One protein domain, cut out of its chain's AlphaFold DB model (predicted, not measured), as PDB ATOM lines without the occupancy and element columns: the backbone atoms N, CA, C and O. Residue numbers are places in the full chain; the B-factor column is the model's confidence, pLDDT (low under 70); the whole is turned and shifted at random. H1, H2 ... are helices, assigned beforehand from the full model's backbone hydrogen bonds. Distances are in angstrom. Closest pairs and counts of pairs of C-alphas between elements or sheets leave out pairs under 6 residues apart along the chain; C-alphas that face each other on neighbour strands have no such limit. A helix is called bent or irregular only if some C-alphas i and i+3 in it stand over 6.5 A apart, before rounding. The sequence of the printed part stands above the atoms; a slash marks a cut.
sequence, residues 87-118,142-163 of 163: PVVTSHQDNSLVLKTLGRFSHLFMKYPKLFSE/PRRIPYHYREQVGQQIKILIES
ATOM      1  N   PRO A  87     -18.956  40.077  18.718       50.28
ATOM      2  CA  PRO A  87     -19.844  38.981  18.371       50.28
ATOM      3  C   PRO A  87     -21.055  39.075  19.292       50.28
ATOM      4  O   PRO A  87     -20.966  38.820  20.495       50.28
ATOM      5  N   VAL A  88     -22.168  39.541  18.737       51.38
ATOM      6  CA  VAL A  88     -23.394  39.713  19.491       51.38
ATOM      7  C   VAL A  88     -23.882  38.300  19.774       51.38
ATOM      8  O   VAL A  88     -24.242  37.576  18.845       51.38
ATOM      9  N   VAL A  89     -23.893  37.875  21.042       48.22
ATOM     10  CA  VAL A  89     -24.698  36.722  21.464       48.22
ATOM     11  C   VAL A  89     -26.137  37.218  21.456       48.22
ATOM     12  O   VAL A  89     -26.748  37.515  22.478       48.22
ATOM     13  N   THR A  90     -26.669  37.445  20.260       45.75
ATOM     14  CA  THR A  90     -28.094  37.648  20.102       45.75
ATOM     15  C   THR A  90     -28.742  36.304  20.410       45.75
ATOM     16  O   THR A  90     -28.547  35.342  19.668       45.75
ATOM     17  N   SER A  91     -29.598  36.261  21.429       48.91
ATOM     18  CA  SER A  91     -30.687  35.276  21.514       48.91
ATOM     19  C   SER A  91     -31.624  35.331  20.292       48.91
ATOM     20  O   SER A  91     -32.499  34.491  20.142       48.91
ATOM     21  N   HIS A  92     -31.423  36.312  19.406       47.88
ATOM     22  CA  HIS A  92     -32.158  36.559  18.175       47.88
ATOM     23  C   HIS A  92     -31.184  36.881  17.026       47.88
ATOM     24  O   HIS A  92     -31.104  38.027  16.592       47.88
ATOM     25  N   GLN A  93     -30.377  35.919  16.556       45.06
ATOM     26  CA  GLN A  93     -29.834  36.081  15.200       45.06
ATOM     27  C   GLN A  93     -31.008  35.966  14.233       45.06
ATOM     28  O   GLN A  93     -31.824  35.051  14.354       45.06
ATOM     29  N   ASP A  94     -31.086  36.904  13.290       47.50
ATOM     30  CA  ASP A  94     -32.050  36.919  12.198       47.50
ATOM     31  C   ASP A  94     -32.109  35.554  11.501       47.50
ATOM     32  O   ASP A  94     -31.309  35.204  10.631       47.50
ATOM     33  N   ASN A  95     -33.134  34.788  11.865       46.50
ATOM     34  CA  ASN A  95     -33.483  33.473  11.340       46.50
ATOM     35  C   ASN A  95     -33.979  33.525   9.877       46.50
ATOM     36  O   ASN A  95     -34.723  32.649   9.429       46.50
ATOM     37  N   SER A  96     -33.563  34.516   9.081       44.50
ATOM     38  CA  SER A  96     -33.943  34.611   7.665       44.50
ATOM     39  C   SER A  96     -33.395  33.433   6.838       44.50
ATOM     40  O   SER A  96     -34.017  33.018   5.856       44.50
ATOM     41  N   LEU A  97     -32.291  32.815   7.288       45.59
ATOM     42  CA  LEU A  97     -31.764  31.555   6.748       45.59
ATOM     43  C   LEU A  97     -32.572  30.323   7.198       45.59
ATOM     44  O   LEU A  97     -32.687  29.355   6.445       45.59
ATOM     45  N   VAL A  98     -33.206  30.359   8.374       49.84
ATOM     46  CA  VAL A  98     -34.058  29.261   8.873       49.84
ATOM     47  C   VAL A  98     -35.413  29.256   8.149       49.84
ATOM     48  O   VAL A  98     -35.915  28.192   7.777       49.84
ATOM     49  N   LEU A  99     -35.958  30.434   7.822       46.81
ATOM     50  CA  LEU A  99     -37.269  30.595   7.175       46.81
ATOM     51  C   LEU A  99     -37.347  30.113   5.720       46.81
ATOM     52  O   LEU A  99     -38.391  29.607   5.308       46.81
ATOM     53  N   LYS A 100     -36.262  30.170   4.938       48.66
ATOM     54  CA  LYS A 100     -36.277  29.649   3.551       48.66
ATOM     55  C   LYS A 100     -36.254  28.117   3.480       48.66
ATOM     56  O   LYS A 100     -36.722  27.536   2.502       48.66
ATOM     57  N   THR A 101     -35.772  27.455   4.531       51.94
ATOM     58  CA  THR A 101     -35.663  25.986   4.618       51.94
ATOM     59  C   THR A 101     -36.877  25.333   5.299       51.94
ATOM     60  O   THR A 101     -37.052  24.112   5.248       51.94
ATOM     61  N   LEU A 102     -37.748  26.151   5.898       54.44
ATOM     62  CA  LEU A 102     -38.873  25.751   6.749       54.44
ATOM     63  C   LEU A 102     -39.931  24.908   6.019       54.44
ATOM     64  O   LEU A 102     -40.549  24.043   6.632       54.44
ATOM     65  N   GLY A 103     -40.094  25.071   4.702       61.78
ATOM     66  CA  GLY A 103     -41.116  24.346   3.936       61.78
ATOM     67  C   GLY A 103     -40.940  22.820   3.913       61.78
ATOM     68  O   GLY A 103     -41.927  22.093   3.973       61.78
ATOM     69  N   ARG A 104     -39.699  22.311   3.861       64.31
ATOM     70  CA  ARG A 104     -39.432  20.857   3.755       64.31
ATOM     71  C   ARG A 104     -39.352  20.146   5.108       64.31
ATOM     72  O   ARG A 104     -39.615  18.948   5.181       64.31
ATOM     73  N   PHE A 105     -39.023  20.872   6.175       72.69
ATOM     74  CA  PHE A 105     -38.779  20.301   7.505       72.69
ATOM     75  C   PHE A 105     -39.738  20.813   8.586       72.69
ATOM     76  O   PHE A 105     -39.568  20.461   9.749       72.69
ATOM     77  N   SER A 106     -40.769  21.585   8.224       73.94
ATOM     78  CA  SER A 106     -41.795  22.115   9.143       73.94
ATOM     79  C   SER A 106     -42.349  21.053  10.098       73.94
ATOM     80  O   SER A 106     -42.471  21.289  11.298       73.94
ATOM     81  N   HIS A 107     -42.603  19.849   9.586       78.25
ATOM     82  CA  HIS A 107     -43.085  18.722  10.378       78.25
ATOM     83  C   HIS A 107     -42.102  18.284  11.482       78.25
ATOM     84  O   HIS A 107     -42.551  17.864  12.544       78.25
ATOM     85  N   LEU A 108     -40.782  18.398  11.282       78.56
ATOM     86  CA  LEU A 108     -39.777  18.072  12.303       78.56
ATOM     87  C   LEU A 108     -39.719  19.133  13.400       78.56
ATOM     88  O   LEU A 108     -39.647  18.771  14.572       78.56
ATOM     89  N   PHE A 109     -39.807  20.414  13.037       75.56
ATOM     90  CA  PHE A 109     -39.860  21.511  14.008       75.56
ATOM     91  C   PHE A 109     -41.096  21.397  14.907       75.56
ATOM     92  O   PHE A 109     -40.985  21.518  16.125       75.56
ATOM     93  N   MET A 110     -42.255  21.077  14.321       78.00
ATOM     94  CA  MET A 110     -43.499  20.867  15.074       78.00
ATOM     95  C   MET A 110     -43.463  19.597  15.930       78.00
ATOM     96  O   MET A 110     -43.962  19.589  17.052       78.00
ATOM     97  N   LYS A 111     -42.872  18.510  15.417       83.69
ATOM     98  CA  LYS A 111     -42.796  17.224  16.125       83.69
ATOM     99  C   LYS A 111     -41.772  17.236  17.261       83.69
ATOM    100  O   LYS A 111     -41.953  16.529  18.252       83.69
ATOM    101  N   TYR A 112     -40.710  18.026  17.131       82.06
ATOM    102  CA  TYR A 112     -39.603  18.067  18.081       82.06
ATOM    103  C   TYR A 112     -39.237  19.503  18.495       82.06
ATOM    104  O   TYR A 112     -38.088  19.917  18.329       82.06
ATOM    105  N   PRO A 113     -40.165  20.260  19.109       76.81
ATOM    106  CA  PRO A 113     -39.939  21.670  19.436       76.81
ATOM    107  C   PRO A 113     -38.775  21.871  20.417       76.81
ATOM    108  O   PRO A 113     -38.077  22.873  20.368       76.81
ATOM    109  N   LYS A 114     -38.511  20.879  21.278       76.56
ATOM    110  CA  LYS A 114     -37.398  20.912  22.240       76.56
ATOM    111  C   LYS A 114     -36.020  20.676  21.608       76.56
ATOM    112  O   LYS A 114     -35.027  21.077  22.199       76.56
ATOM    113  N   LEU A 115     -35.950  20.003  20.454       77.88
ATOM    114  CA  LEU A 115     -34.688  19.740  19.741       77.88
ATOM    115  C   LEU A 115     -34.195  20.976  18.983       77.88
ATOM    116  O   LEU A 115     -32.993  21.146  18.818       77.88
ATOM    117  N   PHE A 116     -35.123  21.829  18.553       74.88
ATOM    118  CA  PHE A 116     -34.854  23.052  17.796       74.88
ATOM    119  C   PHE A 116     -35.241  24.303  18.596       74.88
ATOM    120  O   PHE A 116     -35.721  25.280  18.031       74.88
ATOM    121  N   SER A 117     -35.090  24.239  19.920       70.25
ATOM    122  CA  SER A 117     -35.403  25.357  20.809       70.25
ATOM    123  C   SER A 117     -34.368  26.473  20.672       70.25
ATOM    124  O   SER A 117     -33.179  26.201  20.516       70.25
ATOM    125  N   GLU A 118     -34.811  27.722  20.811       68.38
ATOM    126  CA  GLU A 118     -33.932  28.895  20.941       68.38
ATOM    127  C   GLU A 118     -33.234  28.943  22.313       68.38
ATOM    128  O   GLU A 118     -32.269  29.674  22.516       68.38
ATOM    129  N   PRO A 142      -7.040  41.297  34.031       90.75
ATOM    130  CA  PRO A 142      -7.901  41.574  32.891       90.75
ATOM    131  C   PRO A 142      -7.477  42.868  32.191       90.75
ATOM    132  O   PRO A 142      -7.150  43.877  32.824       90.75
ATOM    133  N   ARG A 143      -7.513  42.854  30.856       89.44
ATOM    134  CA  ARG A 143      -7.255  44.050  30.050       89.44
ATOM    135  C   ARG A 143      -8.431  45.016  30.157       89.44
ATOM    136  O   ARG A 143      -9.582  44.610  30.303       89.44
ATOM    137  N   ARG A 144      -8.143  46.314  30.061       89.69
ATOM    138  CA  ARG A 144      -9.185  47.345  30.084       89.69
ATOM    139  C   ARG A 144     -10.033  47.257  28.818       89.69
ATOM    140  O   ARG A 144      -9.497  47.293  27.716       89.69
ATOM    141  N   ILE A 145     -11.350  47.209  28.996       87.19
ATOM    142  CA  ILE A 145     -12.316  47.282  27.898       87.19
ATOM    143  C   ILE A 145     -12.464  48.755  27.475       87.19
ATOM    144  O   ILE A 145     -12.700  49.603  28.357       87.19
ATOM    145  N   PRO A 146     -12.331  49.078  26.170       90.62
ATOM    146  CA  PRO A 146     -12.593  50.414  25.642       90.62
ATOM    147  C   PRO A 146     -13.986  50.909  26.029       90.62
ATOM    148  O   PRO A 146     -14.936  50.131  26.065       90.62
ATOM    149  N   TYR A 147     -14.110  52.203  26.330       87.75
ATOM    150  CA  TYR A 147     -15.330  52.760  26.920       87.75
ATOM    151  C   TYR A 147     -16.589  52.482  26.082       87.75
ATOM    152  O   TYR A 147     -17.582  52.016  26.630       87.75
ATOM    153  N   HIS A 148     -16.505  52.665  24.762       88.81
ATOM    154  CA  HIS A 148     -17.616  52.467  23.823       88.81
ATOM    155  C   HIS A 148     -18.119  51.015  23.747       88.81
ATOM    156  O   HIS A 148     -19.256  50.789  23.358       88.81
ATOM    157  N   TYR A 149     -17.316  50.035  24.169       83.38
ATOM    158  CA  TYR A 149     -17.705  48.622  24.176       83.38
ATOM    159  C   TYR A 149     -18.230  48.133  25.527       83.38
ATOM    160  O   TYR A 149     -18.757  47.027  25.618       83.38
ATOM    161  N   ARG A 150     -18.097  48.921  26.600       87.25
ATOM    162  CA  ARG A 150     -18.431  48.455  27.957       87.25
ATOM    163  C   ARG A 150     -19.896  48.089  28.118       87.25
ATOM    164  O   ARG A 150     -20.188  47.087  28.761       87.25
ATOM    165  N   GLU A 151     -20.792  48.893  27.556       89.00
ATOM    166  CA  GLU A 151     -22.232  48.664  27.671       89.00
ATOM    167  C   GLU A 151     -22.647  47.388  26.937       89.00
ATOM    168  O   GLU A 151     -23.276  46.516  27.531       89.00
ATOM    169  N   GLN A 152     -22.196  47.227  25.691       85.69
ATOM    170  CA  GLN A 152     -22.458  46.032  24.890       85.69
ATOM    171  C   GLN A 152     -21.903  44.771  25.561       85.69
ATOM    172  O   GLN A 152     -22.632  43.796  25.730       85.69
ATOM    173  N   VAL A 153     -20.647  44.788  26.025       88.00
ATOM    174  CA  VAL A 153     -20.073  43.649  26.764       88.00
ATOM    175  C   VAL A 153     -20.864  43.368  28.045       88.00
ATOM    176  O   VAL A 153     -21.114  42.210  28.367       88.00
ATOM    177  N   GLY A 154     -21.300  44.409  28.760       89.81
ATOM    178  CA  GLY A 154     -22.130  44.269  29.955       89.81
ATOM    179  C   GLY A 154     -23.461  43.567  29.675       89.81
ATOM    180  O   GLY A 154     -23.835  42.656  30.412       89.81
ATOM    181  N   GLN A 155     -24.143  43.932  28.587       88.56
ATOM    182  CA  GLN A 155     -25.385  43.281  28.155       88.56
ATOM    183  C   GLN A 155     -25.158  41.804  27.804       88.56
ATOM    184  O   GLN A 155     -25.917  40.945  28.244       88.56
ATOM    185  N   GLN A 156     -24.078  41.495  27.084       84.44
ATOM    186  CA  GLN A 156     -23.718  40.123  26.710       84.44
ATOM    187  C   GLN A 156     -23.413  39.244  27.931       84.44
ATOM    188  O   GLN A 156     -23.893  38.117  28.036       84.44
ATOM    189  N   ILE A 157     -22.665  39.779  28.902       89.81
ATOM    190  CA  ILE A 157     -22.390  39.081  30.166       89.81
ATOM    191  C   ILE A 157     -23.691  38.830  30.933       89.81
ATOM    192  O   ILE A 157     -23.871  37.746  31.482       89.81
ATOM    193  N   LYS A 158     -24.605  39.806  30.955       90.56
ATOM    194  CA  LYS A 158     -25.900  39.660  31.623       90.56
ATOM    195  C   LYS A 158     -26.725  38.526  31.009       90.56
ATOM    196  O   LYS A 158     -27.219  37.687  31.753       90.56
ATOM    197  N   ILE A 159     -26.786  38.450  29.677       85.62
ATOM    198  CA  ILE A 159     -27.466  37.359  28.959       85.62
ATOM    199  C   ILE A 159     -26.888  36.001  29.367       85.62
ATOM    200  O   ILE A 159     -27.652  35.105  29.690       85.62
ATOM    201  N   LEU A 160     -25.559  35.859  29.414       82.88
ATOM    202  CA  LEU A 160     -24.902  34.590  29.763       82.88
ATOM    203  C   LEU A 160     -25.092  34.160  31.226       82.88
ATOM    204  O   LEU A 160     -24.933  32.982  31.537       82.88
ATOM    205  N   ILE A 161     -25.360  35.103  32.132       86.56
ATOM    206  CA  ILE A 161     -25.618  34.808  33.550       86.56
ATOM    207  C   ILE A 161     -27.093  34.455  33.775       86.56
ATOM    208  O   ILE A 161     -27.394  33.617  34.622       86.56
ATOM    209  N   GLU A 162     -27.999  35.121  33.057       81.19
ATOM    210  CA  GLU A 162     -29.450  34.944  33.198       81.19
ATOM    211  C   GLU A 162     -30.010  33.795  32.338       81.19
ATOM    212  O   GLU A 162     -31.130  33.350  32.596       81.19
ATOM    213  N   SER A 163     -29.254  33.315  31.341       62.47
ATOM    214  CA  SER A 163     -29.587  32.160  30.488       62.47
ATOM    215  C   SER A 163     -29.421  30.815  31.188       62.47
ATOM    216  O   SER A 163     -30.283  29.936  30.963       62.47
TER     217      SER A 163
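Overview. This is residues 87 to 118 and 142 to 163 of the 163 residues of an uncharacterized protein of Thelohanellus kitauei (UniProt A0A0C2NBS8). Two separate helical pieces sit toward opposite ends of an extended model: a sharply kinked helix H1, which with residues 112 to 118 makes an open hook, and the helix H2, with no contact between H1 and H2. The unnamed residues 87 to 95 run through the gap between them. The printed part has 54 residues, with two named helices, H1 then H2, and no named strand; the class is all helix. It is extended, with a radius of gyration of the C-alphas of 16.7 A, and spans 48 by 22 by 14 A, a rod.

Along the chain. Start at C-alpha 87, (-19.844, 38.981, 18.371), and go on to C-alpha 96 at (-33.943, 34.611, 7.665). There H1 begins, residues 96 to 111, 21.3 A from first to last C-alpha. Past the cut, find H2, residues 147 to 162, 23.6 A long, ending at C-alpha 162, (-29.450, 34.944, 33.198).

Arrangement. Near residue 104 you meet a kink of 103 degrees in H1. Both helices are irregular: C-alphas 104 and 107 in H1 are 7.9 A apart, and C-alphas 148 and 151 in H2 are 7.1 A apart. In H1, 5 of 12 O i to N i+4 pairs and 5 of 13 O i to N i+3 pairs are within hydrogen-bond range; in H2, 10 of 12 O i to N i+4 pairs are. H1 and H2 are apart. Residues 93 to 107, of which 96 to 107 belong to H1, stand free, as do residues 110 to 115 and residues 146 to 151, of which 147 to 151 belong to H2.

Size, cuts and confidence. The two C-alphas farthest apart, those of His 107 and Arg 144, are 48.5 A apart. Residues 119 to 141 are not printed, and C-alphas 118 and 142 are 31.3 A apart across this cut, which falls in the link from H1 to H2. The mean pLDDT of the printed part is 71.6; residues 87 to 104, 118 and 163 are under 70.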